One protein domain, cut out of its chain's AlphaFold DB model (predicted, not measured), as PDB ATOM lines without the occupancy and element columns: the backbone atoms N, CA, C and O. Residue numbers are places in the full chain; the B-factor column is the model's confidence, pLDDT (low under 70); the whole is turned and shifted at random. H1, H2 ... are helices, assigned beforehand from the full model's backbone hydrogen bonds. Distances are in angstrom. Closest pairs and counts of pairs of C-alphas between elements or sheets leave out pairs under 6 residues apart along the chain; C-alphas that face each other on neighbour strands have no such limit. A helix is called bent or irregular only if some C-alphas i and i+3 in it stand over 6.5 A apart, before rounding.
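This is residues 23 to 198 of the 221 residues of an uncharacterized protein of Hyphomonadaceae bacterium (UniProt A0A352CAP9). Look for a slab of roughly aligned helices: H3, H5, H6, H7 and H8 stand side by side in a row, H2 and H9 pack on one side of it, and short H1 touches both of these. H2, H3, H5, H6, H7, H8 and H9 form an up-and-down bundle, each running against the one before. The 176 printed residues hold nine named helices, H1 to H9 in order, and no named strand: all helix. The whole is compact, with a radius of gyration of the C-alphas of 15.4 A, and spans 46 by 41 by 25 A.

Find C-alpha 23 at (47.610, 14.790, 1.318), where H1, residues 23 to 28, begins. H2 is residues 36 to 55, 28.0 A; H3 59 to 74, 22.6 A; H4 83 to 87. H5, 89 to 111, 26.2 A, has a kink of 81 degrees near residue 96 and is irregular: C-alphas 91 and 94 are 9.8 A apart. H6 is 118 to 136, 26.7 A; H7 139 to 157, 27.5 A; H8 166 to 180. H9, residues 185 to 197, is irregular, with C-alphas 186 and 189 lying 7.3 A apart, and it ends at C-alpha 197 at (41.987, 24.950, 0.377).

At the hub, H2, residues 37 to 45 alone touch H4, closest C-alphas Ala 38 and Gly 87, 4.5 A. The hairpin H5 and H6 touches closest at C-alphas 106 and 124, 4.6 A, a shallow tilt of 13 degrees. H3 touches H5, closest C-alphas 70 and 101, 6.2 A. H7 touches H8, closest C-alphas 144 and 179, 4.6 A. H9 touches H1, closest C-alphas 27 and 189, 5.0 A. H1, H2, H3 and H8 have every O i to N i+4 pair within hydrogen-bond range; H5 has 15 of 19, H6 14 of 15, H7 13 of 15, H4 0 of 1 and H9 2 of 9, with O i to N i+3 pairs 2 of 2 in H4 and 6 of 10 in H9.

The farthest C-alphas, Thr 78 and Asn 167, are 46.3 A apart. The printed part has no cut and no long link. Confidence is under 70 at residues 55 to 57, 138 to 140, 157 to 164 and 195 to 198.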
ATOM      1  N   LEU A  23      47.918  13.903   0.195       86.62
ATOM      2  CA  LEU A  23      47.610  14.790   1.318       86.62
ATOM      3  C   LEU A  23      46.722  14.072   2.336       86.62
ATOM      4  O   LEU A  23      47.056  14.039   3.521       86.62
ATOM      5  N   ARG A  24      45.639  13.439   1.873       90.31
ATOM      6  CA  ARG A  24      44.763  12.640   2.738       90.31
ATOM      7  C   ARG A  24      45.486  11.418   3.304       90.31
ATOM      8  O   ARG A  24      45.293  11.101   4.472       90.31
ATOM      9  N   PHE A  25      46.389  10.796   2.543       92.31
ATOM     10  CA  PHE A  25      47.253   9.730   3.060       92.31
ATOM     11  C   PHE A  25      48.147  10.192   4.222       92.31
ATOM     12  O   PHE A  25      48.225   9.521   5.247       92.31
ATOM     13  N   LEU A  26      48.817  11.343   4.103       90.00
ATOM     14  CA  LEU A  26      49.640  11.866   5.201       90.00
ATOM     15  C   LEU A  26      48.796  12.206   6.431       90.00
ATOM     16  O   LEU A  26      49.255  12.037   7.558       90.00
ATOM     17  N   ALA A  27      47.554  12.635   6.228       89.44
ATOM     18  CA  ALA A  27      46.641  12.913   7.322       89.44
ATOM     19  C   ALA A  27      46.260  11.669   8.117       89.44
ATOM     20  O   ALA A  27      46.106  11.763   9.330       89.44
ATOM     21  N   THR A  28      46.189  10.494   7.485       92.19
ATOM     22  CA  THR A  28      45.938   9.254   8.232       92.19
ATOM     23  C   THR A  28      47.055   8.937   9.220       92.19
ATOM     24  O   THR A  28      46.804   8.295  10.233       92.19
ATOM     25  N   GLN A  29      48.271   9.447   9.000       91.38
ATOM     26  CA  GLN A  29      49.384   9.278   9.940       91.38
ATOM     27  C   GLN A  29      49.219  10.107  11.221       91.38
ATOM     28  O   GLN A  29      49.921   9.855  12.200       91.38
ATOM     29  N   LEU A  30      48.295  11.072  11.222       88.69
ATOM     30  CA  LEU A  30      47.924  11.869  12.391       88.69
ATOM     31  C   LEU A  30      46.859  11.184  13.256       88.69
ATOM     32  O   LEU A  30      46.634  11.627  14.378       88.69
ATOM     33  N   ALA A  31      46.198  10.144  12.737       89.00
ATOM     34  CA  ALA A  31      45.267   9.324  13.498       89.00
ATOM     35  C   ALA A  31      46.010   8.260  14.317       89.00
ATOM     36  O   ALA A  31      47.138   7.849  13.978       89.00
ATOM     37  N   ASP A  32      45.349   7.777  15.366       88.06
ATOM     38  CA  ASP A  32      45.852   6.660  16.154       88.06
ATOM     39  C   ASP A  32      46.038   5.421  15.263       88.06
ATOM     40  O   ASP A  32      45.281   5.225  14.308       88.06
ATOM     41  N   PRO A  33      47.048   4.566  15.523       88.00
ATOM     42  CA  PRO A  33      47.357   3.415  14.672       88.00
ATOM     43  C   PRO A  33      46.166   2.487  14.375       88.00
ATOM     44  O   PRO A  33      46.136   1.877  13.303       88.00
ATOM     45  N   GLY A  34      45.203   2.391  15.301       85.69
ATOM     46  CA  GLY A  34      43.966   1.623  15.134       85.69
ATOM     47  C   GLY A  34      43.030   2.198  14.067       85.69
ATOM     48  O   GLY A  34      42.477   1.437  13.276       85.69
ATOM     49  N   ASP A  35      42.958   3.525  13.957       88.19
ATOM     50  CA  ASP A  35      41.965   4.226  13.133       88.19
ATOM     51  C   ASP A  35      42.473   4.569  11.730       88.19
ATOM     52  O   ASP A  35      41.692   4.904  10.838       88.19
ATOM     53  N   ARG A  36      43.790   4.477  11.492       91.12
ATOM     54  CA  ARG A  36      44.405   4.896  10.215       91.12
ATOM     55  C   ARG A  36      43.817   4.193   9.006       91.12
ATOM     56  O   ARG A  36      43.696   4.802   7.948       91.12
ATOM     57  N   GLU A  37      43.507   2.907   9.153       91.38
ATOM     58  CA  GLU A  37      42.976   2.117   8.047       91.38
ATOM     59  C   GLU A  37      41.525   2.462   7.743       91.38
ATOM     60  O   GLU A  37      41.162   2.584   6.576       91.38
ATOM     61  N   ALA A  38      40.728   2.690   8.783       90.62
ATOM     62  CA  ALA A  38      39.353   3.134   8.642       90.62
ATOM     63  C   ALA A  38      39.296   4.509   7.989       90.62
ATOM     64  O   ALA A  38      38.635   4.684   6.968       90.62
ATOM     65  N   LEU A  39      40.083   5.459   8.495       92.44
ATOM     66  CA  LEU A  39      40.174   6.791   7.918       92.44
ATOM     67  C   LEU A  39      40.667   6.759   6.463       92.44
ATOM     68  O   LEU A  39      40.138   7.479   5.617       92.44
ATOM     69  N   ALA A  40      41.650   5.909   6.147       93.75
ATOM     70  CA  ALA A  40      42.104   5.735   4.771       93.75
ATOM     71  C   ALA A  40      41.000   5.175   3.866       93.75
ATOM     72  O   ALA A  40      40.859   5.623   2.728       93.75
ATOM     73  N   ALA A  41      40.213   4.221   4.362       93.25
ATOM     74  CA  ALA A  41      39.118   3.621   3.616       93.25
ATOM     75  C   ALA A  41      37.981   4.616   3.357       93.25
ATOM     76  O   ALA A  41      37.473   4.656   2.239       93.25
ATOM     77  N   LEU A  42      37.648   5.467   4.334       92.75
ATOM     78  CA  LEU A  42      36.691   6.565   4.161       92.75
ATOM     79  C   LEU A  42      37.151   7.546   3.083       92.75
ATOM     80  O   LEU A  42      36.426   7.814   2.127       92.75
ATOM     81  N   PHE A  43      38.394   8.020   3.182       93.31
ATOM     82  CA  PHE A  43      38.944   8.935   2.185       93.31
ATOM     83  C   PHE A  43      39.006   8.321   0.786       93.31
ATOM     84  O   PHE A  43      38.793   9.032  -0.196       93.31
ATOM     85  N   MET A  44      39.305   7.023   0.685       94.56
ATOM     86  CA  MET A  44      39.330   6.312  -0.590       94.56
ATOM     87  C   MET A  44      37.921   6.125  -1.168       94.56
ATOM     88  O   MET A  44      37.738   6.292  -2.374       94.56
ATOM     89  N   LEU A  45      36.923   5.832  -0.325       94.31
ATOM     90  CA  LEU A  45      35.522   5.741  -0.737       94.31
ATOM     91  C   LEU A  45      35.043   7.072  -1.318       94.31
ATOM     92  O   LEU A  45      34.584   7.110  -2.455       94.31
ATOM     93  N   GLU A  46      35.219   8.173  -0.590       92.94
ATOM     94  CA  GLU A  46      34.866   9.509  -1.081       92.94
ATOM     95  C   GLU A  46      35.557   9.853  -2.400       92.94
ATOM     96  O   GLU A  46      34.954  10.453  -3.287       92.94
ATOM     97  N   TRP A  47      36.831   9.475  -2.539       91.75
ATOM     98  CA  TRP A  47      37.572   9.706  -3.771       91.75
ATOM     99  C   TRP A  47      36.953   8.950  -4.953       91.75
ATOM    100  O   TRP A  47      36.808   9.524  -6.034       91.75
ATOM    101  N   GLU A  48      36.553   7.691  -4.760       93.31
ATOM    102  CA  GLU A  48      35.865   6.900  -5.784       93.31
ATOM    103  C   GLU A  48      34.464   7.436  -6.108       93.31
ATOM    104  O   GLU A  48      34.097   7.466  -7.285       93.31
ATOM    105  N   LEU A  49      33.700   7.892  -5.112       92.81
ATOM    106  CA  LEU A  49      32.365   8.468  -5.319       92.81
ATOM    107  C   LEU A  49      32.441   9.795  -6.081       92.81
ATOM    108  O   LEU A  49      31.785   9.960  -7.109       92.81
ATOM    109  N   ALA A  50      33.337  10.696  -5.674       87.44
ATOM    110  CA  ALA A  50      33.590  11.937  -6.404       87.44
ATOM    111  C   ALA A  50      34.045  11.664  -7.848       87.44
ATOM    112  O   ALA A  50      33.702  12.388  -8.781       87.44
ATOM    113  N   ARG A  51      34.839  10.608  -8.053       86.25
ATOM    114  CA  ARG A  51      35.316  10.186  -9.373       86.25
ATOM    115  C   ARG A  51      34.205   9.567 -10.227       86.25
ATOM    116  O   ARG A  51      34.259   9.734 -11.444       86.25
ATOM    117  N   ALA A  52      33.245   8.862  -9.629       86.75
ATOM    118  CA  ALA A  52      32.113   8.269 -10.337       86.75
ATOM    119  C   ALA A  52      31.288   9.343 -11.061       86.75
ATOM    120  O   ALA A  52      31.022   9.184 -12.250       86.75
ATOM    121  N   GLY A  53      31.005  10.464 -10.388       76.00
ATOM    122  CA  GLY A  53      30.280  11.593 -10.981       76.00
ATOM    123  C   GLY A  53      31.064  12.378 -12.041       76.00
ATOM    124  O   GLY A  53      30.474  12.944 -12.950       76.00
ATOM    125  N   LEU A  54      32.401  12.400 -11.970       71.81
ATOM    126  CA  LEU A  54      33.234  13.203 -12.881       71.81
ATOM    127  C   LEU A  54      33.656  12.484 -14.171       71.81
ATOM    128  O   LEU A  54      34.089  13.140 -15.116       71.81
ATOM    129  N   ARG A  55      33.643  11.146 -14.204       66.25
ATOM    130  CA  ARG A  55      34.223  10.378 -15.324       66.25
ATOM    131  C   ARG A  55      33.267  10.085 -16.465       66.25
ATOM    132  O   ARG A  55      33.739   9.840 -17.572       66.25
ATOM    133  N   ASN A  56      31.971  10.086 -16.197       60.19
ATOM    134  CA  ASN A  56      30.967   9.653 -17.152       60.19
ATOM    135  C   ASN A  56      30.136  10.865 -17.577       60.19
ATOM    136  O   ASN A  56      29.526  11.519 -16.740       60.19
ATOM    137  N   GLN A  57      30.119  11.163 -18.878       68.00
ATOM    138  CA  GLN A  57      29.213  12.171 -19.446       68.00
ATOM    139  C   GLN A  57      27.806  11.609 -19.700       68.00
ATOM    140  O   GLN A  57      26.873  12.370 -19.924       68.00
ATOM    141  N   GLU A  58      27.659  10.284 -19.634       83.44
ATOM    142  CA  GLU A  58      26.405   9.565 -19.842       83.44
ATOM    143  C   GLU A  58      25.700   9.320 -18.496       83.44
ATOM    144  O   GLU A  58      26.211   8.524 -17.695       83.44
ATOM    145  N   PRO A  59      24.525   9.932 -18.237       83.56
ATOM    146  CA  PRO A  59      23.818   9.809 -16.957       83.56
ATOM    147  C   PRO A  59      23.550   8.359 -16.541       83.56
ATOM    148  O   PRO A  59      23.716   7.998 -15.378       83.56
ATOM    149  N   LEU A  60      23.222   7.493 -17.507       88.19
ATOM    150  CA  LEU A  60      22.974   6.073 -17.250       88.19
ATOM    151  C   LEU A  60      24.213   5.354 -16.692       88.19
ATOM    152  O   LEU A  60      24.099   4.558 -15.761       88.19
ATOM    153  N   LEU A  61      25.408   5.640 -17.222       88.88
ATOM    154  CA  LEU A  61      26.648   5.020 -16.741       88.88
ATOM    155  C   LEU A  61      27.016   5.508 -15.337       88.88
ATOM    156  O   LEU A  61      27.571   4.743 -14.544       88.88
ATOM    157  N   THR A  62      26.710   6.767 -15.019       88.56
ATOM    158  CA  THR A  62      26.853   7.323 -13.669       88.56
ATOM    159  C   THR A  62      25.940   6.597 -12.682       88.56
ATOM    160  O   THR A  62      26.440   6.065 -11.690       88.56
ATOM    161  N   ALA A  63      24.649   6.456 -12.999       91.50
ATOM    162  CA  ALA A  63      23.685   5.749 -12.152       91.50
ATOM    163  C   ALA A  63      24.080   4.278 -11.919       91.50
ATOM    164  O   ALA A  63      24.107   3.798 -10.786       91.50
ATOM    165  N   MET A  64      24.501   3.564 -12.971       93.88
ATOM    166  CA  MET A  64      25.003   2.186 -12.843       93.88
ATOM    167  C   MET A  64      26.225   2.089 -11.914       93.88
ATOM    168  O   MET A  64      26.378   1.110 -11.182       93.88
ATOM    169  N   ARG A  65      27.111   3.093 -11.929       94.50
ATOM    170  CA  ARG A  65      28.300   3.125 -11.065       94.50
ATOM    171  C   ARG A  65      27.926   3.344  -9.600       94.50
ATOM    172  O   ARG A  65      28.531   2.699  -8.744       94.50
ATOM    173  N   PHE A  66      26.959   4.210  -9.312       95.56
ATOM    174  CA  PHE A  66      26.453   4.401  -7.951       95.56
ATOM    175  C   PHE A  66      25.682   3.177  -7.453       95.56
ATOM    176  O   PHE A  66      25.929   2.726  -6.335       95.56
ATOM    177  N   GLN A  67      24.880   2.539  -8.310       96.44
ATOM    178  CA  GLN A  67      24.231   1.271  -7.978       96.44
ATOM    179  C   GLN A  67      25.247   0.179  -7.617       96.44
ATOM    180  O   GLN A  67      25.088  -0.511  -6.612       96.44
ATOM    181  N   TRP A  68      26.347   0.070  -8.369       96.19
ATOM    182  CA  TRP A  68      27.424  -0.862  -8.029       96.19
ATOM    183  C   TRP A  68      28.030  -0.586  -6.642       96.19
ATOM    184  O   TRP A  68      28.370  -1.531  -5.927       96.19
ATOM    185  N   TRP A  69      28.165   0.687  -6.245       96.44
ATOM    186  CA  TRP A  69      28.648   1.057  -4.911       96.44
ATOM    187  C   TRP A  69      27.660   0.686  -3.806       96.44
ATOM    188  O   TRP A  69      28.105   0.162  -2.783       96.44
ATOM    189  N   ARG A  70      26.352   0.886  -4.020       96.75
ATOM    190  CA  ARG A  70      25.314   0.426  -3.081       96.75
ATOM    191  C   ARG A  70      25.439  -1.068  -2.839       96.75
ATOM    192  O   ARG A  70      25.618  -1.478  -1.700       96.75
ATOM    193  N   GLU A  71      25.494  -1.861  -3.906       96.06
ATOM    194  CA  GLU A  71      25.662  -3.314  -3.804       96.06
ATOM    195  C   GLU A  71      26.976  -3.710  -3.108       96.06
ATOM    196  O   GLU A  71      27.005  -4.628  -2.291       96.06
ATOM    197  N   ALA A  72      28.083  -3.019  -3.405       93.56
ATOM    198  CA  ALA A  72      29.375  -3.287  -2.773       93.56
ATOM    199  C   ALA A  72      29.362  -3.030  -1.259       93.56
ATOM    200  O   ALA A  72      30.028  -3.751  -0.519       93.56
ATOM    201  N   ILE A  73      28.624  -2.013  -0.808       92.88
ATOM    202  CA  ILE A  73      28.419  -1.702   0.614       92.88
ATOM    203  C   ILE A  73      27.397  -2.663   1.230       92.88
ATOM    204  O   ILE A  73      27.555  -3.091   2.374       92.88
ATOM    205  N   GLU A  74      26.366  -3.048   0.479       92.38
ATOM    206  CA  GLU A  74      25.344  -4.003   0.900       92.38
ATOM    207  C   GLU A  74      25.894  -5.397   1.195       92.38
ATOM    208  O   GLU A  74      25.413  -6.060   2.113       92.38
ATOM    209  N   GLU A  75      26.937  -5.815   0.490       90.88
ATOM    210  CA  GLU A  75      27.604  -7.094   0.725       90.88
ATOM    211  C   GLU A  75      28.562  -7.093   1.927       90.88
ATOM    212  O   GLU A  75      29.085  -8.151   2.289       90.88
ATOM    213  N   LEU A  76      28.809  -5.947   2.569       88.06
ATOM    214  CA  LEU A  76      29.663  -5.896   3.755       88.06
ATOM    215  C   LEU A  76      28.967  -6.533   4.974       88.06
ATOM    216  O   LEU A  76      27.767  -6.306   5.179       88.06
ATOM    217  N   PRO A  77      29.709  -7.285   5.812       84.50
ATOM    218  CA  PRO A  77      31.136  -7.631   5.683       84.50
ATOM    219  C   PRO A  77      31.413  -8.936   4.925       84.50
ATOM    220  O   PRO A  77      32.560  -9.363   4.807       84.50
ATOM    221  N   THR A  78      30.373  -9.597   4.419       83.69
ATOM    222  CA  THR A  78      30.464 -10.905   3.758       83.69
ATOM    223  C   THR A  78      31.402 -10.894   2.553       83.69
ATOM    224  O   THR A  78      32.108 -11.876   2.316       83.69
ATOM    225  N   ARG A  79      31.439  -9.797   1.790       84.25
ATOM    226  CA  ARG A  79      32.321  -9.654   0.632       84.25
ATOM    227  C   ARG A  79      32.808  -8.223   0.458       84.25
ATOM    228  O   ARG A  79      32.032  -7.279   0.407       84.25
ATOM    229  N   PHE A  80      34.112  -8.084   0.242       83.69
ATOM    230  CA  PHE A  80      34.746  -6.811  -0.090       83.69
ATOM    231  C   PHE A  80      34.967  -6.719  -1.604       83.69
ATOM    232  O   PHE A  80      36.015  -7.128  -2.107       83.69
ATOM    233  N   ARG A  81      33.984  -6.193  -2.354       86.75
ATOM    234  CA  ARG A  81      34.134  -5.987  -3.814       86.75
ATOM    235  C   ARG A  81      35.294  -5.042  -4.151       86.75
ATOM    236  O   ARG A  81      35.965  -5.232  -5.162       86.75
ATOM    237  N   ALA A  82      35.551  -4.057  -3.289       88.12
ATOM    238  CA  ALA A  82      36.737  -3.206  -3.327       88.12
ATOM    239  C   ALA A  82      37.639  -3.509  -2.112       88.12
ATOM    240  O   ALA A  82      37.166  -3.394  -0.980       88.12
ATOM    241  N   PRO A  83      38.934  -3.846  -2.301       88.12
ATOM    242  CA  PRO A  83      39.805  -4.278  -1.201       88.12
ATOM    243  C   PRO A  83      39.945  -3.279  -0.044       88.12
ATOM    244  O   PRO A  83      40.137  -3.689   1.097       88.12
ATOM    245  N   PHE A  84      39.841  -1.972  -0.313       91.06
ATOM    246  CA  PHE A  84      39.955  -0.944   0.725       91.06
ATOM    247  C   PHE A  84      38.753  -0.914   1.685       91.06
ATOM    248  O   PHE A  84      38.898  -0.426   2.802       91.06
ATOM    249  N   LEU A  85      37.593  -1.468   1.303       88.94
ATOM    250  CA  LEU A  85      36.404  -1.510   2.167       88.94
ATOM    251  C   LEU A  85      36.613  -2.381   3.415       88.94
ATOM    252  O   LEU A  85      35.914  -2.194   4.405       88.94
ATOM    253  N   GLY A  86      37.618  -3.265   3.420       85.38
ATOM    254  CA  GLY A  86      38.007  -4.017   4.618       85.38
ATOM    255  C   GLY A  86      38.448  -3.131   5.789       85.38
ATOM    256  O   GLY A  86      38.384  -3.562   6.935       85.38
ATOM    257  N   GLY A  87      38.855  -1.882   5.529       84.62
ATOM    258  CA  GLY A  87      39.158  -0.909   6.582       84.62
ATOM    259  C   GLY A  87      37.925  -0.361   7.307       84.62
ATOM    260  O   GLY A  87      38.066   0.188   8.396       84.62
ATOM    261  N   ILE A  88      36.734  -0.507   6.720       80.75
ATOM    262  CA  ILE A  88      35.482   0.073   7.225       80.75
ATOM    263  C   ILE A  88      34.763  -0.881   8.183       80.75
ATOM    264  O   ILE A  88      34.082  -0.426   9.086       80.75
ATOM    265  N   ASP A  89      34.934  -2.193   8.040       72.69
ATOM    266  CA  ASP A  89      34.108  -3.190   8.736       72.69
ATOM    267  C   ASP A  89      34.063  -3.020  10.274       72.69
ATOM    268  O   ASP A  89      32.998  -2.798  10.854       72.69
ATOM    269  N   GLN A  90      35.223  -3.024  10.941       70.12
ATOM    270  CA  GLN A  90      35.286  -2.966  12.409       70.12
ATOM    271  C   GLN A  90      34.732  -1.678  13.054       70.12
ATOM    272  O   GLN A  90      33.980  -1.803  14.019       70.12
ATOM    273  N   PRO A  91      35.090  -0.460  12.602       70.44
ATOM    274  CA  PRO A  91      34.635   0.762  13.269       70.44
ATOM    275  C   PRO A  91      33.170   1.115  13.010       70.44
ATOM    276  O   PRO A  91      32.596   1.888  13.767       70.44
ATOM    277  N   PHE A  92      32.573   0.584  11.942       72.00
ATOM    278  CA  PHE A  92      31.272   1.034  11.453       72.00
ATOM    279  C   PHE A  92      30.155   0.017  11.717       72.00
ATOM    280  O   PHE A  92      29.035   0.411  12.057       72.00
ATOM    281  N   GLY A  93      30.429  -1.289  11.600       72.75
ATOM    282  CA  GLY A  93      29.413  -2.334  11.759       72.75
ATOM    283  C   GLY A  93      28.124  -2.060  10.962       72.75
ATOM    284  O   GLY A  93      28.120  -1.371   9.939       72.75
ATOM    285  N   ASN A  94      26.983  -2.560  11.449       74.00
ATOM    286  CA  ASN A  94      25.696  -2.377  10.759       74.00
ATOM    287  C   ASN A  94      25.196  -0.923  10.756       74.00
ATOM    288  O   ASN A  94      24.527  -0.515   9.811       74.00
ATOM    289  N   GLN A  95      25.499  -0.135  11.794       72.44
ATOM    290  CA  GLN A  95      25.057   1.265  11.861       72.44
ATOM    291  C   GLN A  95      25.799   2.133  10.845       72.44
ATOM    292  O   GLN A  95      25.195   2.961  10.168       72.44
ATOM    293  N   GLY A  96      27.096   1.897  10.677       78.81
ATOM    294  CA  GLY A  96      27.915   2.591   9.699       78.81
ATOM    295  C   GLY A  96      27.545   2.278   8.255       78.81
ATOM    296  O   GLY A  96      27.671   3.148   7.401       78.81
ATOM    297  N   LYS A  97      26.974   1.099   7.982       87.31
ATOM    298  CA  LYS A  97      26.429   0.761   6.661       87.31
ATOM    299  C   LYS A  97      25.359   1.744   6.186       87.31
ATOM    300  O   LYS A  97      25.403   2.165   5.036       87.31
ATOM    301  N   ALA A  98      24.446   2.151   7.070       89.12
ATOM    302  CA  ALA A  98      23.441   3.156   6.735       89.12
ATOM    303  C   ALA A  98      24.098   4.497   6.371       89.12
ATOM    304  O   ALA A  98      23.760   5.077   5.347       89.12
ATOM    305  N   PHE A  99      25.101   4.941   7.136       89.69
ATOM    306  CA  PHE A  99      25.846   6.167   6.819       89.69
ATOM    307  C   PHE A  99      26.601   6.082   5.486       89.69
ATOM    308  O   PHE A  99      26.660   7.068   4.756       89.69
ATOM    309  N   LEU A 100      27.161   4.917   5.150       92.62
ATOM    310  CA  LEU A 100      27.835   4.691   3.870       92.62
ATOM    311  C   LEU A 100      26.857   4.771   2.695       92.62
ATOM    312  O   LEU A 100      27.181   5.395   1.692       92.62
ATOM    313  N   LEU A 101      25.668   4.176   2.819       94.94
ATOM    314  CA  LEU A 101      24.633   4.260   1.784       94.94
ATOM    315  C   LEU A 101      24.124   5.697   1.624       94.94
ATOM    316  O   LEU A 101      24.104   6.200   0.506       94.94
ATOM    317  N   THR A 102      23.869   6.406   2.730       95.31
ATOM    318  CA  THR A 102      23.529   7.838   2.697       95.31
ATOM    319  C   THR A 102      24.610   8.669   2.002       95.31
ATOM    320  O   THR A 102      24.298   9.611   1.277       95.31
ATOM    321  N   LEU A 103      25.893   8.336   2.200       94.75
ATOM    322  CA  LEU A 103      26.990   9.001   1.498       94.75
ATOM    323  C   LEU A 103      26.933   8.741  -0.012       94.75
ATOM    324  O   LEU A 103      27.129   9.673  -0.786       94.75
ATOM    325  N   VAL A 104      26.674   7.500  -0.433       96.00
ATOM    326  CA  VAL A 104      26.531   7.144  -1.854       96.00
ATOM    327  C   VAL A 104      25.393   7.927  -2.497       96.00
ATOM    328  O   VAL A 104      25.617   8.547  -3.534       96.00
ATOM    329  N   ASP A 105      24.221   7.943  -1.863       95.31
ATOM    330  CA  ASP A 105      23.039   8.654  -2.357       95.31
ATOM    331  C   ASP A 105      23.325  10.154  -2.508       95.31
ATOM    332  O   ASP A 105      23.105  10.731  -3.570       95.31
ATOM    333  N   ALA A 106      23.937  10.773  -1.495       94.00
ATOM    334  CA  ALA A 106      24.246  12.198  -1.540       94.00
ATOM    335  C   ALA A 106      25.307  12.560  -2.599       94.00
ATOM    336  O   ALA A 106      25.271  13.657  -3.158       94.00
ATOM    337  N   TYR A 107      26.252  11.660  -2.898       91.88
ATOM    338  CA  TYR A 107      27.188  11.846  -4.011       91.88
ATOM    339  C   TYR A 107      26.527  11.654  -5.380       91.88
ATOM    340  O   TYR A 107      26.967  12.299  -6.331       91.88
ATOM    341  N   GLU A 108      25.521  10.784  -5.501       92.06
ATOM    342  CA  GLU A 108      24.754  10.628  -6.740       92.06
ATOM    343  C   GLU A 108      23.922  11.878  -7.030       92.06
ATOM    344  O   GLU A 108      24.063  12.446  -8.114       92.06
ATOM    345  N   ASP A 109      23.170  12.370  -6.043       89.50
ATOM    346  CA  ASP A 109      22.395  13.614  -6.151       89.50
ATOM    347  C   ASP A 109      23.298  14.809  -6.496       89.50
ATOM    348  O   ASP A 109      22.974  15.661  -7.321       89.50
ATOM    349  N   TRP A 110      24.485  14.878  -5.885       85.44
ATOM    350  CA  TRP A 110      25.448  15.932  -6.196       85.44
ATOM    351  C   TRP A 110      26.089  15.779  -7.586       85.44
ATOM    352  O   TRP A 110      26.486  16.771  -8.201       85.44
ATOM    353  N   ALA A 111      26.219  14.553  -8.094       84.19
ATOM    354  CA  ALA A 111      26.779  14.288  -9.415       84.19
ATOM    355  C   ALA A 111      25.785  14.561 -10.551       84.19
ATOM    356  O   ALA A 111      26.220  14.868 -11.663       84.19
ATOM    357  N   ASP A 112      24.482  14.447 -10.297       82.56
ATOM    358  CA  ASP A 112      23.446  14.675 -11.300       82.56
ATOM    359  C   ASP A 112      23.334  16.170 -11.664       82.56
ATOM    360  O   ASP A 112      22.976  16.998 -10.825       82.56
ATOM    361  N   PRO A 113      23.579  16.560 -12.929       75.69
ATOM    362  CA  PRO A 113      23.467  17.951 -13.362       75.69
ATOM    363  C   PRO A 113      22.089  18.589 -13.131       75.69
ATOM    364  O   PRO A 113      22.008  19.816 -13.080       75.69
ATOM    365  N   GLN A 114      21.015  17.796 -13.026       75.19
ATOM    366  CA  GLN A 114      19.657  18.305 -12.808       75.19
ATOM    367  C   GLN A 114      19.354  18.604 -11.334       75.19
ATOM    368  O   GLN A 114      18.506  19.453 -11.053       75.19
ATOM    369  N   SER A 115      20.051  17.952 -10.401       73.81
ATOM    370  CA  SER A 115      19.835  18.075  -8.954       73.81
ATOM    371  C   SER A 115      21.049  18.610  -8.174       73.81
ATOM    372  O   SER A 115      20.913  18.940  -6.991       73.81
ATOM    373  N   ASN A 116      22.190  18.833  -8.842       73.75
ATOM    374  CA  ASN A 116      23.402  19.451  -8.293       73.75
ATOM    375  C   ASN A 116      23.167  20.916  -7.888       73.75
ATOM    376  O   ASN A 116      23.421  21.867  -8.628       73.75
ATOM    377  N   THR A 117      22.645  21.086  -6.681       81.81
ATOM    378  CA  THR A 117      22.281  22.357  -6.053       81.81
ATOM    379  C   THR A 117      23.151  22.615  -4.822       81.81
ATOM    380  O   THR A 117      23.870  21.735  -4.346       81.81
ATOM    381  N   GLU A 118      23.066  23.821  -4.252       81.56
ATOM    382  CA  GLU A 118      23.671  24.103  -2.943       81.56
ATOM    383  C   GLU A 118      23.154  23.141  -1.863       81.56
ATOM    384  O   GLU A 118      23.950  22.616  -1.089       81.56
ATOM    385  N   ALA A 119      21.861  22.802  -1.895       85.50
ATOM    386  CA  ALA A 119      21.263  21.820  -0.995       85.50
ATOM    387  C   ALA A 119      21.853  20.408  -1.174       85.50
ATOM    388  O   ALA A 119      22.146  19.743  -0.183       85.50
ATOM    389  N   ALA A 120      22.086  19.959  -2.415       86.31
ATOM    390  CA  ALA A 120      22.729  18.666  -2.676       86.31
ATOM    391  C   ALA A 120      24.180  18.637  -2.164       86.31
ATOM    392  O   ALA A 120      24.614  17.659  -1.555       86.31
ATOM    393  N   LEU A 121      24.923  19.739  -2.330       86.06
ATOM    394  CA  LEU A 121      26.261  19.868  -1.753       86.06
ATOM    395  C   LEU A 121      26.224  19.818  -0.223       86.06
ATOM    396  O   LEU A 121      27.056  19.144   0.385       86.06
ATOM    397  N   GLU A 122      25.291  20.531   0.408       88.06
ATOM    398  CA  GLU A 122      25.126  20.521   1.862       88.06
ATOM    399  C   GLU A 122      24.752  19.134   2.388       88.06
ATOM    400  O   GLU A 122      25.316  18.704   3.394       88.06
ATOM    401  N   ALA A 123      23.874  18.408   1.690       91.38
ATOM    402  CA  ALA A 123      23.519  17.030   2.013       91.38
ATOM    403  C   ALA A 123      24.730  16.091   1.884       91.38
ATOM    404  O   ALA A 123      25.017  15.322   2.805       91.38
ATOM    405  N   CYS A 124      25.507  16.210   0.803       91.44
ATOM    406  CA  CYS A 124      26.741  15.449   0.614       91.44
ATOM    407  C   CYS A 124      27.779  15.759   1.701       91.44
ATOM    408  O   CYS A 124      28.413  14.850   2.245       91.44
ATOM    409  N   ALA A 125      27.932  17.032   2.068       91.56
ATOM    410  CA  ALA A 125      28.823  17.448   3.142       91.56
ATOM    411  C   ALA A 125      28.358  16.953   4.518       91.56
ATOM    412  O   ALA A 125      29.186  16.552   5.337       91.56
ATOM    413  N   ALA A 126      27.047  16.946   4.772       92.81
ATOM    414  CA  ALA A 126      26.460  16.408   5.994       92.81
ATOM    415  C   ALA A 126      26.670  14.893   6.095       92.81
ATOM    416  O   ALA A 126      27.087  14.413   7.146       92.81
ATOM    417  N   ALA A 127      26.457  14.143   5.010       93.94
ATOM    418  CA  ALA A 127      26.681  12.700   4.979       93.94
ATOM    419  C   ALA A 127      28.153  12.347   5.258       93.94
ATOM    420  O   ALA A 127      28.443  11.515   6.122       93.94
ATOM    421  N   ALA A 128      29.092  13.036   4.599       92.31
ATOM    422  CA  ALA A 128      30.524  12.842   4.829       92.31
ATOM    423  C   ALA A 128      30.932  13.249   6.258       92.31
ATOM    424  O   ALA A 128      31.647  12.522   6.952       92.31
ATOM    425  N   GLY A 129      30.407  14.380   6.743       91.00
ATOM    426  CA  GLY A 129      30.607  14.847   8.111       91.00
ATOM    427  C   GLY A 129      30.104  13.854   9.160       91.00
ATOM    428  O   GLY A 129      30.817  13.589  10.125       91.00
ATOM    429  N   ALA A 130      28.925  13.258   8.954       90.06
ATOM    430  CA  ALA A 130      28.340  12.245   9.835       90.06
ATOM    431  C   ALA A 130      29.205  10.989   9.899       90.06
ATOM    432  O   ALA A 130      29.488  10.491  10.987       90.06
ATOM    433  N   LEU A 131      29.673  10.513   8.746       89.69
ATOM    434  CA  LEU A 131      30.495   9.314   8.654       89.69
ATOM    435  C   LEU A 131      31.855   9.500   9.345       89.69
ATOM    436  O   LEU A 131      32.276   8.653  10.133       89.69
ATOM    437  N   HIS A 132      32.514  10.641   9.127       90.56
ATOM    438  CA  HIS A 132      33.754  10.960   9.836       90.56
ATOM    439  C   HIS A 132      33.514  11.228  11.328       90.56
ATOM    440  O   HIS A 132      34.357  10.869  12.141       90.56
ATOM    441  N   ALA A 133      32.389  11.828  11.726       88.88
ATOM    442  CA  ALA A 133      32.063  12.024  13.137       88.88
ATOM    443  C   ALA A 133      31.785  10.695  13.850       88.88
ATOM    444  O   ALA A 133      32.175  10.543  15.005       88.88
ATOM    445  N   HIS A 134      31.169   9.729  13.161       87.00
ATOM    446  CA  HIS A 134      30.954   8.379  13.678       87.00
ATOM    447  C   HIS A 134      32.278   7.689  14.018       87.00
ATOM    448  O   HIS A 134      32.386   7.111  15.094       87.00
ATOM    449  N   LEU A 135      33.306   7.840  13.170       86.44
ATOM    450  CA  LEU A 135      34.651   7.324  13.450       86.44
ATOM    451  C   LEU A 135      35.232   7.875  14.766       86.44
ATOM    452  O   LEU A 135      35.973   7.175  15.447       86.44
ATOM    453  N   TRP A 136      34.895   9.115  15.131       86.12
ATOM    454  CA  TRP A 136      35.455   9.792  16.308       86.12
ATOM    455  C   TRP A 136      34.533   9.814  17.535       86.12
ATOM    456  O   TRP A 136      34.977  10.206  18.609       86.12
ATOM    457  N   GLY A 137      33.260   9.429  17.401       73.50
ATOM    458  CA  GLY A 137      32.312   9.298  18.515       73.50
ATOM    459  C   GLY A 137      31.821  10.606  19.159       73.50
ATOM    460  O   GLY A 137      31.247  10.556  20.246       73.50
ATOM    461  N   GLU A 138      32.005  11.776  18.532       68.69
ATOM    462  CA  GLU A 138      31.742  13.076  19.176       68.69
ATOM    463  C   GLU A 138      30.889  14.052  18.340       68.69
ATOM    464  O   GLU A 138      31.228  14.402  17.210       68.69
ATOM    465  N   LYS A 139      29.813  14.600  18.933       61.44
ATOM    466  CA  LYS A 139      28.931  15.594  18.282       61.44
ATOM    467  C   LYS A 139      29.654  16.884  17.841       61.44
ATOM    468  O   LYS A 139      29.394  17.324  16.726       61.44
ATOM    469  N   PRO A 140      30.582  17.485  18.617       60.03
ATOM    470  CA  PRO A 140      31.355  18.643  18.153       60.03
ATOM    471  C   PRO A 140      32.242  18.355  16.933       60.03
ATOM    472  O   PRO A 140      32.644  19.288  16.236       60.03
ATOM    473  N   ALA A 141      32.547  17.082  16.652       76.62
ATOM    474  CA  ALA A 141      33.220  16.707  15.418       76.62
ATOM    475  C   ALA A 141      32.291  16.886  14.210       76.62
ATOM    476  O   ALA A 141      32.754  17.363  13.181       76.62
ATOM    477  N   PHE A 142      30.994  16.579  14.333       84.62
ATOM    478  CA  PHE A 142      30.040  16.653  13.222       84.62
ATOM    479  C   PHE A 142      29.961  18.048  12.594       84.62
ATOM    480  O   PHE A 142      30.256  18.181  11.411       84.62
ATOM    481  N   ASP A 143      29.661  19.089  13.377       85.25
ATOM    482  CA  ASP A 143      29.507  20.457  12.851       85.25
ATOM    483  C   ASP A 143      30.787  20.944  12.151       85.25
ATOM    484  O   ASP A 143      30.751  21.577  11.091       85.25
ATOM    485  N   ALA A 144      31.948  20.633  12.737       87.31
ATOM    486  CA  ALA A 144      33.243  20.998  12.176       87.31
ATOM    487  C   ALA A 144      33.563  20.234  10.890       87.31
ATOM    488  O   ALA A 144      34.095  20.818   9.945       87.31
ATOM    489  N   LEU A 145      33.239  18.942  10.850       88.88
ATOM    490  CA  LEU A 145      33.470  18.089   9.695       88.88
ATOM    491  C   LEU A 145      32.520  18.446   8.558       88.88
ATOM    492  O   LEU A 145      32.999  18.660   7.450       88.88
ATOM    493  N   GLN A 146      31.224  18.616   8.824       90.31
ATOM    494  CA  GLN A 146      30.257  19.073   7.829       90.31
ATOM    495  C   GLN A 146      30.714  20.395   7.204       90.31
ATOM    496  O   GLN A 146      30.840  20.482   5.986       90.31
ATOM    497  N   ALA A 147      31.070  21.394   8.021       88.69
ATOM    498  CA  ALA A 147      31.563  22.667   7.503       88.69
ATOM    499  C   ALA A 147      32.846  22.499   6.661       88.69
ATOM    500  O   ALA A 147      33.004  23.150   5.624       88.69
ATOM    501  N   ALA A 148      33.756  21.610   7.075       89.00
ATOM    502  CA  ALA A 148      34.969  21.310   6.321       89.00
ATOM    503  C   ALA A 148      34.688  20.640   4.972       89.00
ATOM    504  O   ALA A 148      35.296  21.020   3.967       89.00
ATOM    505  N   PHE A 149      33.749  19.697   4.932       89.31
ATOM    506  CA  PHE A 149      33.316  19.043   3.706       89.31
ATOM    507  C   PHE A 149      32.593  20.005   2.766       89.31
ATOM    508  O   PHE A 149      32.906  20.006   1.577       89.31
ATOM    509  N   SER A 150      31.734  20.894   3.273       88.06
ATOM    510  CA  SER A 150      31.082  21.921   2.450       88.06
ATOM    511  C   SER A 150      32.116  22.809   1.758       88.06
ATOM    512  O   SER A 150      32.061  23.007   0.545       88.06
ATOM    513  N   ALA A 151      33.118  23.293   2.502       86.38
ATOM    514  CA  ALA A 151      34.206  24.081   1.926       86.38
ATOM    515  C   ALA A 151      35.016  23.278   0.891       86.38
ATOM    516  O   ALA A 151      35.349  23.794  -0.177       86.38
ATOM    517  N   HIS A 152      35.315  22.006   1.179       85.44
ATOM    518  CA  HIS A 152      36.067  21.132   0.280       85.44
ATOM    519  C   HIS A 152      35.339  20.876  -1.043       85.44
ATOM    520  O   HIS A 152      35.926  21.068  -2.113       85.44
ATOM    521  N   LEU A 153      34.067  20.481  -0.980       82.94
ATOM    522  CA  LEU A 153      33.248  20.198  -2.155       82.94
ATOM    523  C   LEU A 153      33.014  21.467  -2.985       82.94
ATOM    524  O   LEU A 153      33.186  21.432  -4.204       82.94
ATOM    525  N   ALA A 154      32.750  22.612  -2.341       81.25
ATOM    526  CA  ALA A 154      32.532  23.882  -3.037       81.25
ATOM    527  C   ALA A 154      33.791  24.370  -3.776       81.25
ATOM    528  O   ALA A 154      33.713  24.951  -4.857       81.25
ATOM    529  N   CYS A 155      34.984  24.113  -3.235       76.94
ATOM    530  CA  CYS A 155      36.233  24.404  -3.935       76.94
ATOM    531  C   CYS A 155      36.525  23.428  -5.089       76.94
ATOM    532  O   CYS A 155      37.214  23.809  -6.037       76.94
ATOM    533  N   ARG A 156      36.027  22.184  -5.033       72.06
ATOM    534  CA  ARG A 156      36.196  21.196  -6.112       72.06
ATOM    535  C   ARG A 156      35.241  21.424  -7.281       72.06
ATOM    536  O   ARG A 156      35.685  21.290  -8.420       72.06
ATOM    537  N   SER A 157      33.989  21.807  -7.028       66.00
ATOM    538  CA  SER A 157      32.995  22.087  -8.082       66.00
ATOM    539  C   SER A 157      33.421  23.230  -9.014       66.00
ATOM    540  O   SER A 157      33.158  23.189 -10.216       66.00
ATOM    541  N   ALA A 158      34.198  24.192  -8.507       51.72
ATOM    542  CA  ALA A 158      34.739  25.307  -9.286       51.72
ATOM    543  C   ALA A 158      35.701  24.901 -10.426       51.72
ATOM    544  O   ALA A 158      36.013  25.735 -11.272       51.72
ATOM    545  N   ARG A 159      36.177  23.645 -10.484       48.25
ATOM    546  CA  ARG A 159      37.024  23.162 -11.594       48.25
ATOM    547  C   ARG A 159      36.245  22.698 -12.833       48.25
ATOM    548  O   ARG A 159      36.887  22.322 -13.808       48.25
ATOM    549  N   GLY A 160      34.909  22.728 -12.820       43.34
ATOM    550  CA  GLY A 160      34.104  22.305 -13.976       43.34
ATOM    551  C   GLY A 160      32.712  22.926 -14.096       43.34
ATOM    552  O   GLY A 160      32.160  22.930 -15.190       43.34
ATOM    553  N   THR A 161      32.147  23.487 -13.025       46.28
ATOM    554  CA  THR A 161      30.767  24.001 -13.019       46.28
ATOM    555  C   THR A 161      30.671  25.250 -12.141       46.28
ATOM    556  O   THR A 161      31.025  25.213 -10.962       46.28
ATOM    557  N   ALA A 162      30.215  26.373 -12.696       49.78
ATOM    558  CA  ALA A 162      30.196  27.695 -12.059       49.78
ATOM    559  C   ALA A 162      29.107  27.868 -10.969       49.78
ATOM    560  O   ALA A 162      28.431  28.890 -10.933       49.78
ATOM    561  N   PHE A 163      28.916  26.885 -10.082       60.78
ATOM    562  CA  PHE A 163      27.825  26.902  -9.093       60.78
ATOM    563  C   PHE A 163      28.039  27.896  -7.950       60.78
ATOM    564  O   PHE A 163      27.089  28.526  -7.500       60.78
ATOM    565  N   PHE A 164      29.280  28.072  -7.484       66.75
ATOM    566  CA  PHE A 164      29.556  28.925  -6.329       66.75
ATOM    567  C   PHE A 164      30.371  30.153  -6.694       66.75
ATOM    568  O   PHE A 164      31.509  30.062  -7.174       66.75
ATOM    569  N   SER A 165      29.820  31.315  -6.340       76.12
ATOM    570  CA  SER A 165      30.578  32.561  -6.334       76.12
ATOM    571  C   SER A 165      31.850  32.406  -5.486       76.12
ATOM    572  O   SER A 165      31.895  31.638  -4.519       76.12
ATOM    573  N   GLU A 166      32.906  33.142  -5.836       80.06
ATOM    574  CA  GLU A 166      34.126  33.188  -5.015       80.06
ATOM    575  C   GLU A 166      33.807  33.601  -3.568       80.06
ATOM    576  O   GLU A 166      34.334  33.000  -2.636       80.06
ATOM    577  N   ASN A 167      32.874  34.540  -3.366       81.81
ATOM    578  CA  ASN A 167      32.441  34.964  -2.032       81.81
ATOM    579  C   ASN A 167      31.810  33.822  -1.228       81.81
ATOM    580  O   ASN A 167      32.147  33.651  -0.058       81.81
ATOM    581  N   THR A 168      30.942  33.011  -1.839       82.50
ATOM    582  CA  THR A 168      30.334  31.856  -1.159       82.50
ATOM    583  C   THR A 168      31.408  30.863  -0.721       82.50
ATOM    584  O   THR A 168      31.429  30.438   0.434       82.50
ATOM    585  N   ARG A 169      32.379  30.569  -1.594       79.75
ATOM    586  CA  ARG A 169      33.508  29.678  -1.276       79.75
ATOM    587  C   ARG A 169      34.364  30.217  -0.127       79.75
ATOM    588  O   ARG A 169      34.695  29.468   0.792       79.75
ATOM    589  N   GLN A 170      34.684  31.511  -0.138       83.50
ATOM    590  CA  GLN A 170      35.433  32.145   0.952       83.50
ATOM    591  C   GLN A 170      34.656  32.105   2.276       83.50
ATOM    592  O   GLN A 170      35.242  31.792   3.314       83.50
ATOM    593  N   ASN A 171      33.342  32.344   2.252       86.69
ATOM    594  CA  ASN A 171      32.496  32.273   3.445       86.69
ATOM    595  C   ASN A 171      32.449  30.856   4.032       86.69
ATOM    596  O   ASN A 171      32.655  30.691   5.237       86.69
ATOM    597  N   LEU A 172      32.262  29.831   3.193       87.38
ATOM    598  CA  LEU A 172      32.311  28.428   3.614       87.38
ATOM    599  C   LEU A 172      33.670  28.082   4.234       87.38
ATOM    600  O   LEU A 172      33.722  27.490   5.311       87.38
ATOM    601  N   LEU A 173      34.775  28.523   3.626       86.19
ATOM    602  CA  LEU A 173      36.117  28.301   4.165       86.19
ATOM    603  C   LEU A 173      36.328  28.993   5.523       86.19
ATOM    604  O   LEU A 173      36.933  28.414   6.429       86.19
ATOM    605  N   VAL A 174      35.847  30.228   5.688       88.12
ATOM    606  CA  VAL A 174      35.914  30.956   6.965       88.12
ATOM    607  C   VAL A 174      35.098  30.239   8.040       88.12
ATOM    608  O   VAL A 174      35.589  30.061   9.158       88.12
ATOM    609  N   ASN A 175      33.888  29.791   7.710       87.81
ATOM    610  CA  ASN A 175      33.022  29.062   8.633       87.81
ATOM    611  C   ASN A 175      33.637  27.721   9.036       87.81
ATOM    612  O   ASN A 175      33.715  27.421  10.228       87.81
ATOM    613  N   ALA A 176      34.188  26.979   8.077       88.56
ATOM    614  CA  ALA A 176      34.879  25.727   8.338       88.56
ATOM    615  C   ALA A 176      36.087  25.906   9.264       88.56
ATOM    616  O   ALA A 176      36.257  25.145  10.211       88.56
ATOM    617  N   LYS A 177      36.894  26.958   9.067       87.38
ATOM    618  CA  LYS A 177      38.011  27.283   9.974       87.38
ATOM    619  C   LYS A 177      37.535  27.608  11.391       87.38
ATOM    620  O   LYS A 177      38.151  27.169  12.360       87.38
ATOM    621  N   LYS A 178      36.447  28.373  11.528       88.12
ATOM    622  CA  LYS A 178      35.859  28.698  12.837       88.12
ATOM    623  C   LYS A 178      35.333  27.449  13.544       88.12
ATOM    624  O   LYS A 178      35.547  27.317  14.746       88.12
ATOM    625  N   ALA A 179      34.670  26.554  12.814       86.88
ATOM    626  CA  ALA A 179      34.141  25.307  13.355       86.88
ATOM    627  C   ALA A 179      35.272  24.337  13.734       86.88
ATOM    628  O   ALA A 179      35.273  23.804  14.840       86.88
ATOM    629  N   ALA A 180      36.301  24.215  12.890       85.94
ATOM    630  CA  ALA A 180      37.491  23.411  13.158       85.94
ATOM    631  C   ALA A 180      38.165  23.791  14.488       85.94
ATOM    632  O   ALA A 180      38.519  22.909  15.261       85.94
ATOM    633  N   ASN A 181      38.261  25.082  14.827       85.06
ATOM    634  CA  ASN A 181      38.842  25.522  16.105       85.06
ATOM    635  C   ASN A 181      38.110  24.992  17.353       85.06
ATOM    636  O   ASN A 181      38.675  25.035  18.446       85.06
ATOM    637  N   LYS A 182      36.858  24.545  17.209       85.38
ATOM    638  CA  LYS A 182      36.045  23.960  18.282       85.38
ATOM    639  C   LYS A 182      36.010  22.429  18.233       85.38
ATOM    640  O   LYS A 182      35.442  21.819  19.132       85.38
ATOM    641  N   ALA A 183      36.581  21.822  17.194       85.38
ATOM    642  CA  ALA A 183      36.565  20.383  17.000       85.38
ATOM    643  C   ALA A 183      37.478  19.671  18.010       85.38
ATOM    644  O   ALA A 183      38.527  20.211  18.391       85.38
ATOM    645  N   PRO A 184      37.135  18.437  18.409       86.44
ATOM    646  CA  PRO A 184      38.023  17.625  19.220       86.44
ATOM    647  C   PRO A 184      39.300  17.295  18.451       86.44
ATOM    648  O   PRO A 184      39.302  17.145  17.227       86.44
ATOM    649  N   LYS A 185      40.407  17.133  19.183       84.31
ATOM    650  CA  LYS A 185      41.711  16.807  18.583       84.31
ATOM    651  C   LYS A 185      41.674  15.501  17.786       84.31
ATOM    652  O   LYS A 185      42.357  15.416  16.772       84.31
ATOM    653  N   ALA A 186      40.853  14.538  18.208       84.44
ATOM    654  CA  ALA A 186      40.669  13.266  17.513       84.44
ATOM    655  C   ALA A 186      40.161  13.445  16.070       84.44
ATOM    656  O   ALA A 186      40.562  12.699  15.189       84.44
ATOM    657  N   ALA A 187      39.370  14.488  15.789       87.31
ATOM    658  CA  ALA A 187      38.833  14.750  14.452       87.31
ATOM    659  C   ALA A 187      39.817  15.460  13.502       87.31
ATOM    660  O   ALA A 187      39.537  15.616  12.311       87.31
ATOM    661  N   PHE A 188      40.977  15.894  14.004       87.31
ATOM    662  CA  PHE A 188      41.971  16.643  13.233       87.31
ATOM    663  C   PHE A 188      42.445  15.948  11.942       87.31
ATOM    664  O   PHE A 188      42.550  16.640  10.925       87.31
ATOM    665  N   PRO A 189      42.684  14.620  11.915       89.44
ATOM    666  CA  PRO A 189      43.052  13.912  10.689       89.44
ATOM    667  C   PRO A 189      42.025  14.098   9.560       89.44
ATOM    668  O   PRO A 189      42.397  14.313   8.407       89.44
ATOM    669  N   SER A 190      40.732  14.106   9.893       88.56
ATOM    670  CA  SER A 190      39.638  14.326   8.938       88.56
ATOM    671  C   SER A 190      39.536  15.785   8.469       88.56
ATOM    672  O   SER A 190      39.116  16.054   7.346       88.56
ATOM    673  N   LEU A 191      39.975  16.746   9.289       86.94
ATOM    674  CA  LEU A 191      39.949  18.179   8.966       86.94
ATOM    675  C   LEU A 191      41.089  18.630   8.040       86.94
ATOM    676  O   LEU A 191      41.087  19.781   7.592       86.94
ATOM    677  N   VAL A 192      42.038  17.748   7.695       80.94
ATOM    678  CA  VAL A 192      43.172  18.071   6.805       80.94
ATOM    679  C   VAL A 192      42.728  18.638   5.457       80.94
ATOM    680  O   VAL A 192      43.474  19.373   4.813       80.94
ATOM    681  N   MET A 193      41.509  18.309   5.015       73.88
ATOM    682  CA  MET A 193      40.970  18.779   3.745       73.88
ATOM    683  C   MET A 193      40.930  20.304   3.677       73.88
ATOM    684  O   MET A 193      41.034  20.848   2.584       73.88
ATOM    685  N   LEU A 194      40.868  20.992   4.823       72.81
ATOM    686  CA  LEU A 194      40.967  22.446   4.909       72.81
ATOM    687  C   LEU A 194      42.366  22.987   4.593       72.81
ATOM    688  O   LEU A 194      42.470  24.112   4.103       72.81
ATOM    689  N   ALA A 195      43.435  22.217   4.828       67.56
ATOM    690  CA  ALA A 195      44.812  22.618   4.521       67.56
ATOM    691  C   ALA A 195      44.997  22.879   3.024       67.56
ATOM    692  O   ALA A 195      45.591  23.878   2.631       67.56
ATOM    693  N   GLY A 196      44.438  21.995   2.190       63.88
ATOM    694  CA  GLY A 196      44.545  22.069   0.732       63.88
ATOM    695  C   GLY A 196      43.724  23.194   0.091       63.88
ATOM    696  O   GLY A 196      43.852  23.416  -1.109       63.88
ATOM    697  N   LEU A 197      42.883  23.892   0.865       61.28
ATOM    698  CA  LEU A 197      41.987  24.950   0.377       61.28
ATOM    699  C   LEU A 197      42.499  26.364   0.670       61.28
ATOM    700  O   LEU A 197      41.922  27.340   0.193       61.28
ATOM    701  N   THR A 198      43.557  26.517   1.468       57.66
ATOM    702  CA  THR A 198      44.129  27.839   1.742       57.66
ATOM    703  C   THR A 198      45.174  28.197   0.685       57.66
ATOM    704  O   THR A 198      45.968  27.352   0.280       57.66
TER     705      THR A 198